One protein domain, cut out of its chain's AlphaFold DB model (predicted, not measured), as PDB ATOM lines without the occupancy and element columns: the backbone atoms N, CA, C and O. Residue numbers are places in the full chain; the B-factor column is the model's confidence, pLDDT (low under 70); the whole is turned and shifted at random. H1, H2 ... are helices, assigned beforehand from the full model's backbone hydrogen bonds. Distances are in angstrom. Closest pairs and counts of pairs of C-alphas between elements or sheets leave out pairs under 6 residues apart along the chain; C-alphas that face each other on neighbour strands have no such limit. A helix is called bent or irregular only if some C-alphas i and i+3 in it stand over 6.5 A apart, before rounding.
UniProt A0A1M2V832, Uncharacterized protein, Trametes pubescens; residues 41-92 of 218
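Overview. This is residues 41 to 92 of the 218 residues of an uncharacterized protein of Trametes pubescens (UniProt A0A1M2V832). With little regular structure, this model is a small hairpin of two short helices, H1 and H2, at one end of a loose body of loops that runs on to Arg 92 at the other. Residues 62 to 69, in the link between the helices, stick out. The printed part has 52 residues, 15 of them in H1 then H2, with no named strand: all helix, loose, radius of gyration of the C-alphas 12.7 A, spans 43 by 23 by 14 A.

Arrangement. Begin at H1, residues 54 to 61, and look across to H2, residues 72 to 78. This helical hairpin touches, closest at the C-alphas of Ala 54 and Ile 76, 5.3 A. The helices run opposite ways at a shallow tilt of 17 degrees. In H1 every O i to N i+4 pair is within hydrogen-bond range; in H2, 1 of 3, beside 2 of 4 O i to N i+3 pairs.

Along the chain. Find C-alpha 54 at (191.128, 209.018, 194.093); H1 runs 10.6 A from there. H2 runs 10.2 A to C-alpha 78 at (185.461, 203.457, 197.534); it is irregular, only just, with C-alphas 74 and 77 6.53 A apart.

Size, cuts and confidence. The two farthest C-alphas, Glu 69 and Arg 92, are 43.7 A apart. The printed part has no cut, and the link H1 to H2 is short. Residue 41 is under 70 in pLDDT.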
ATOM      1  N   LEU A  41     182.261 216.270 210.570       53.50
ATOM      2  CA  LEU A  41     183.224 215.348 209.977       53.50
ATOM      3  C   LEU A  41     184.246 215.019 211.067       53.50
ATOM      4  O   LEU A  41     184.702 215.930 211.768       53.50
ATOM      5  N   ALA A  42     184.575 213.736 211.237       74.94
ATOM      6  CA  ALA A  42     185.627 213.359 212.172       74.94
ATOM      7  C   ALA A  42     186.873 214.214 211.864       74.94
ATOM      8  O   ALA A  42     187.152 214.505 210.696       74.94
ATOM      9  N   SER A  43     187.555 214.700 212.903       81.75
ATOM     10  CA  SER A  43     188.706 215.586 212.739       81.75
ATOM     11  C   SER A  43     189.968 214.848 213.127       81.75
ATOM     12  O   SER A  43     190.059 214.316 214.227       81.75
ATOM     13  N   ALA A  44     190.931 214.811 212.215       86.44
ATOM     14  CA  ALA A  44     192.238 214.216 212.442       86.44
ATOM     15  C   ALA A  44     193.283 214.936 211.591       86.44
ATOM     16  O   ALA A  44     193.003 215.394 210.476       86.44
ATOM     17  N   ILE A  45     194.514 215.029 212.085       86.50
ATOM     18  CA  ILE A  45     195.674 215.420 211.275       86.50
ATOM     19  C   ILE A  45     196.197 214.151 210.588       86.50
ATOM     20  O   ILE A  45     196.220 213.091 211.193       86.50
ATOM     21  N   GLY A  46     196.597 214.231 209.314       84.69
ATOM     22  CA  GLY A  46     196.963 213.039 208.533       84.69
ATOM     23  C   GLY A  46     195.772 212.426 207.793       84.69
ATOM     24  O   GLY A  46     195.023 213.176 207.164       84.69
ATOM     25  N   ASP A  47     195.633 211.096 207.813       82.38
ATOM     26  CA  ASP A  47     194.534 210.335 207.182       82.38
ATOM     27  C   ASP A  47     194.189 210.786 205.754       82.38
ATOM     28  O   ASP A  47     193.043 211.002 205.351       82.38
ATOM     29  N   TYR A  48     195.236 210.961 204.954       82.69
ATOM     30  CA  TYR A  48     195.153 211.527 203.610       82.69
ATOM     31  C   TYR A  48     194.261 210.727 202.655       82.69
ATOM     32  O   TYR A  48     193.674 211.302 201.734       82.69
ATOM     33  N   SER A  49     194.116 209.423 202.896       78.12
ATOM     34  CA  SER A  49     193.209 208.535 202.163       78.12
ATOM     35  C   SER A  49     191.745 208.986 202.235       78.12
ATOM     36  O   SER A  49     190.988 208.745 201.299       78.12
ATOM     37  N   LEU A  50     191.359 209.689 203.304       82.69
ATOM     38  CA  LEU A  50     190.008 210.202 203.531       82.69
ATOM     39  C   LEU A  50     189.836 211.668 203.096       82.69
ATOM     40  O   LEU A  50     188.721 212.192 203.101       82.69
ATOM     41  N   LYS A  51     190.923 212.342 202.702       87.31
ATOM     42  CA  LYS A  51     190.937 213.777 202.367       87.31
ATOM     43  C   LYS A  51     191.134 214.052 200.885       87.31
ATOM     44  O   LYS A  51     190.594 215.027 200.366       87.31
ATOM     45  N   PHE A  52     191.908 213.218 200.196       87.94
ATOM     46  CA  PHE A  52     192.273 213.455 198.804       87.94
ATOM     47  C   PHE A  52     191.419 212.670 197.812       87.94
ATOM     48  O   PHE A  52     190.879 211.605 198.097       87.94
ATOM     49  N   ARG A  53     191.321 213.208 196.593       89.69
ATOM     50  CA  ARG A  53     190.622 212.553 195.483       89.69
ATOM     51  C   ARG A  53     191.376 211.301 195.029       89.69
ATOM     52  O   ARG A  53     192.603 211.301 194.960       89.69
ATOM     53  N   ALA A  54     190.620 210.287 194.614       87.38
ATOM     54  CA  ALA A  54     191.128 209.018 194.093       87.38
ATOM     55  C   ALA A  54     192.289 209.152 193.078       87.38
ATOM     56  O   ALA A  54     193.307 208.493 193.284       87.38
ATOM     57  N   PRO A  55     192.224 210.016 192.037       88.06
ATOM     58  CA  PRO A  55     193.319 210.141 191.070       88.06
ATOM     59  C   PRO A  55     194.619 210.667 191.685       88.06
ATOM     60  O   PRO A  55     195.704 210.242 191.297       88.06
ATOM     61  N   TYR A  56     194.513 211.572 192.662       89.12
ATOM     62  CA  TYR A  56     195.677 212.112 193.358       89.12
ATOM     63  C   TYR A  56     196.353 211.030 194.200       89.12
ATOM     64  O   TYR A  56     197.563 210.856 194.108       89.12
ATOM     65  N   LEU A  57     195.571 210.260 194.962       85.50
ATOM     66  CA  LEU A  57     196.089 209.157 195.774       85.50
ATOM     67  C   LEU A  57     196.703 208.048 194.915       85.50
ATOM     68  O   LEU A  57     197.797 207.585 195.220       85.50
ATOM     69  N   ALA A  58     196.047 207.672 193.812       83.94
ATOM     70  CA  ALA A  58     196.578 206.696 192.860       83.94
ATOM     71  C   ALA A  58     197.949 207.118 192.309       83.94
ATOM     72  O   ALA A  58     198.847 206.290 192.170       83.94
ATOM     73  N   ASN A  59     198.119 208.413 192.026       87.12
ATOM     74  CA  ASN A  59     199.390 208.956 191.568       87.12
ATOM     75  C   ASN A  59     200.428 209.034 192.695       87.12
ATOM     76  O   ASN A  59     201.569 208.643 192.488       87.12
ATOM     77  N   LEU A  60     200.043 209.500 193.886       84.06
ATOM     78  CA  LEU A  60     200.937 209.636 195.039       84.06
ATOM     79  C   LEU A  60     201.532 208.286 195.455       84.06
ATOM     80  O   LEU A  60     202.746 208.173 195.605       84.06
ATOM     81  N   PHE A  61     200.690 207.256 195.595       80.62
ATOM     82  CA  PHE A  61     201.122 205.937 196.062       80.62
ATOM     83  C   PHE A  61     202.083 205.232 195.103       80.62
ATOM     84  O   PHE A  61     202.886 204.423 195.549       80.62
ATOM     85  N   ARG A  62     202.089 205.588 193.811       81.00
ATOM     86  CA  ARG A  62     203.063 205.069 192.837       81.00
ATOM     87  C   ARG A  62     204.512 205.445 193.176       81.00
ATOM     88  O   ARG A  62     205.429 204.766 192.725       81.00
ATOM     89  N   TYR A  63     204.717 206.535 193.914       82.88
ATOM     90  CA  TYR A  63     206.046 207.070 194.215       82.88
ATOM     91  C   TYR A  63     206.493 206.822 195.658       82.88
ATOM     92  O   TYR A  63     207.593 207.239 196.017       82.88
ATOM     93  N   LEU A  64     205.664 206.183 196.493       80.38
ATOM     94  CA  LEU A  64     206.037 205.890 197.874       80.38
ATOM     95  C   LEU A  64     206.789 204.551 197.945       80.38
ATOM     96  O   LEU A  64     206.196 203.521 197.624       80.38
ATOM     97  N   PRO A  65     208.065 204.551 198.371       80.69
ATOM     98  CA  PRO A  65     208.840 203.322 198.499       80.69
ATOM     99  C   PRO A  65     208.260 202.425 199.601       80.69
ATOM    100  O   PRO A  65     207.890 202.916 200.670       80.69
ATOM    101  N   GLY A  66     208.205 201.114 199.353       74.56
ATOM    102  CA  GLY A  66     207.731 200.113 200.320       74.56
ATOM    103  C   GLY A  66     206.209 199.941 200.374       74.56
ATOM    104  O   GLY A  66     205.694 199.240 201.245       74.56
ATOM    105  N   LEU A  67     205.481 200.588 199.465       70.50
ATOM    106  CA  LEU A  67     204.026 200.509 199.349       70.50
ATOM    107  C   LEU A  67     203.569 199.983 197.980       70.50
ATOM    108  O   LEU A  67     202.393 200.087 197.631       70.50
ATOM    109  N   GLU A  68     204.482 199.388 197.215       72.56
ATOM    110  CA  GLU A  68     204.235 198.882 195.864       72.56
ATOM    111  C   GLU A  68     203.177 197.765 195.852       72.56
ATOM    112  O   GLU A  68     202.376 197.678 194.921       72.56
ATOM    113  N   GLU A  69     203.132 196.946 196.909       71.19
ATOM    114  CA  GLU A  69     202.175 195.841 197.061       71.19
ATOM    115  C   GLU A  69     200.934 196.203 197.888       71.19
ATOM    116  O   GLU A  69     200.009 195.397 198.029       71.19
ATOM    117  N   ALA A  70     200.878 197.417 198.442       71.31
ATOM    118  CA  ALA A  70     199.747 197.819 199.260       71.31
ATOM    119  C   ALA A  70     198.457 197.819 198.410       71.31
ATOM    120  O   ALA A  70     198.428 198.358 197.298       71.31
ATOM    121  N   PRO A  71     197.345 197.235 198.900       72.56
ATOM    122  CA  PRO A  71     196.147 196.999 198.096       72.56
ATOM    123  C   PRO A  71     195.294 198.266 197.888       72.56
ATOM    124  O   PRO A  71     194.065 198.210 197.901       72.56
ATOM    125  N   PHE A  72     195.917 199.426 197.651       71.25
ATOM    126  CA  PHE A  72     195.236 200.710 197.452       71.25
ATOM    127  C   PHE A  72     194.238 200.686 196.300       71.25
ATOM    128  O   PHE A  72     193.201 201.342 196.377       71.25
ATOM    129  N   HIS A  73     194.488 199.871 195.273       71.81
ATOM    130  CA  HIS A  73     193.552 199.649 194.170       71.81
ATOM    131  C   HIS A  73     192.171 199.153 194.639       71.81
ATOM    132  O   HIS A  73     191.184 199.398 193.950       71.81
ATOM    133  N   LYS A  74     192.073 198.504 195.809       77.31
ATOM    134  CA  LYS A  74     190.797 198.072 196.406       77.31
ATOM    135  C   LYS A  74     190.060 199.209 197.117       77.31
ATOM    136  O   LYS A  74     188.834 199.190 197.193       77.31
ATOM    137  N   TYR A  75     190.790 200.205 197.616       73.44
ATOM    138  CA  TYR A  75     190.233 201.315 198.395       73.44
ATOM    139  C   TYR A  75     189.927 202.545 197.540       73.44
ATOM    140  O   TYR A  75     188.926 203.216 197.773       73.44
ATOM    141  N   ILE A  76     190.729 202.814 196.504       77.44
ATOM    142  CA  ILE A  76     190.542 203.948 195.584       77.44
ATOM    143  C   ILE A  76     189.110 204.006 195.010       77.44
ATOM    144  O   ILE A  76     188.519 205.087 195.037       77.44
ATOM    145  N   PRO A  77     188.483 202.894 194.565       81.88
ATOM    146  CA  PRO A  77     187.106 202.919 194.066       81.88
ATOM    147  C   PRO A  77     186.049 203.273 195.122       81.88
ATOM    148  O   PRO A  77     184.948 203.693 194.749       81.88
ATOM    149  N   LYS A  78     186.354 203.103 196.418       82.06
ATOM    150  CA  LYS A  78     185.461 203.457 197.534       82.06
ATOM    151  C   LYS A  78     185.434 204.974 197.791       82.06
ATOM    152  O   LYS A  78     184.480 205.468 198.380       82.06
ATOM    153  N   ILE A  79     186.415 205.731 197.290       82.56
ATOM    154  CA  ILE A  79     186.488 207.193 197.429       82.56
ATOM    155  C   ILE A  79     185.558 207.850 196.403       82.56
ATOM    156  O   ILE A  79     185.840 207.861 195.204       82.56
ATOM    157  N   LYS A  80     184.439 208.407 196.870       85.00
ATOM    158  CA  LYS A  80     183.415 209.063 196.038       85.00
ATOM    159  C   LYS A  80     183.466 210.589 196.125       85.00
ATOM    160  O   LYS A  80     183.545 211.255 195.099       85.00
ATOM    161  N   THR A  81     183.435 211.135 197.338       88.56
ATOM    162  CA  THR A  81     183.214 212.567 197.612       88.56
ATOM    163  C   THR A  81     184.074 213.074 198.783       88.56
ATOM    164  O   THR A  81     183.527 213.551 199.775       88.56
ATOM    165  N   PRO A  82     185.414 212.958 198.719       86.88
ATOM    166  CA  PRO A  82     186.280 213.527 199.750       86.88
ATOM    167  C   PRO A  82     186.199 215.073 199.756       86.88
ATOM    168  O   PRO A  82     185.939 215.664 198.698       86.88
ATOM    169  N   PRO A  83     186.482 215.742 200.894       89.00
ATOM    170  CA  PRO A  83     187.009 215.165 202.136       89.00
ATOM    171  C   PRO A  83     185.925 214.584 203.062       89.00
ATOM    172  O   PRO A  83     184.887 215.200 203.280       89.00
ATOM    173  N   TYR A  84     186.202 213.414 203.645       84.44
ATOM    174  CA  TYR A  84     185.353 212.750 204.651       84.44
ATOM    175  C   TYR A  84     185.717 213.112 206.094       84.44
ATOM    176  O   TYR A  84     184.942 212.877 207.016       84.44
ATOM    177  N   ILE A  85     186.908 213.669 206.277       86.06
ATOM    178  CA  ILE A  85     187.426 214.166 207.547       86.06
ATOM    179  C   ILE A  85     188.153 215.478 207.288       86.06
ATOM    180  O   ILE A  85     188.678 215.709 206.192       86.06
ATOM    181  N   ILE A  86     188.228 216.329 208.298       88.62
ATOM    182  CA  ILE A  86     188.969 217.593 208.223       88.62
ATOM    183  C   ILE A  86     190.087 217.599 209.261       88.62
ATOM    184  O   ILE A  86     190.129 216.760 210.145       88.62
ATOM    185  N   GLY A  87     191.056 218.496 209.110       87.69
ATOM    186  CA  GLY A  87     192.111 218.703 210.112       87.69
ATOM    187  C   GLY A  87     191.905 219.985 210.911       87.69
ATOM    188  O   GLY A  87     192.875 220.546 211.411       87.69
ATOM    189  N   TRP A  88     190.684 220.527 210.923       89.88
ATOM    190  CA  TRP A  88     190.406 221.798 211.579       89.88
ATOM    191  C   TRP A  88     190.101 221.579 213.061       89.88
ATOM    192  O   TRP A  88     189.232 220.761 213.385       89.88
ATOM    193  N   PRO A  89     190.796 222.293 213.962       87.50
ATOM    194  CA  PRO A  89     190.487 222.246 215.379       87.50
ATOM    195  C   PRO A  89     189.201 223.025 215.676       87.50
ATOM    196  O   PRO A  89     188.851 223.978 214.978       87.50
ATOM    197  N   SER A  90     188.530 222.651 216.763       87.06
ATOM    198  CA  SER A  90     187.494 223.477 217.382       87.06
ATOM    199  C   SER A  90     188.135 224.308 218.489       87.06
ATOM    200  O   SER A  90     188.768 223.753 219.385       87.06
ATOM    201  N   ALA A  91     188.000 225.632 218.421       89.38
ATOM    202  CA  ALA A  91     188.555 226.547 219.411       89.38
ATOM    203  C   ALA A  91     187.438 227.136 220.277       89.38
ATOM    204  O   ALA A  91     186.421 227.607 219.763       89.38
ATOM    205  N   ARG A  92     187.639 227.125 221.596       90.19
ATOM    206  CA  ARG A  92     186.761 227.773 222.575       90.19
ATOM    207  C   ARG A  92     187.613 228.596 223.530       90.19
ATOM    208  O   ARG A  92     188.668 228.138 223.959       90.19
TER     209      ARG A  92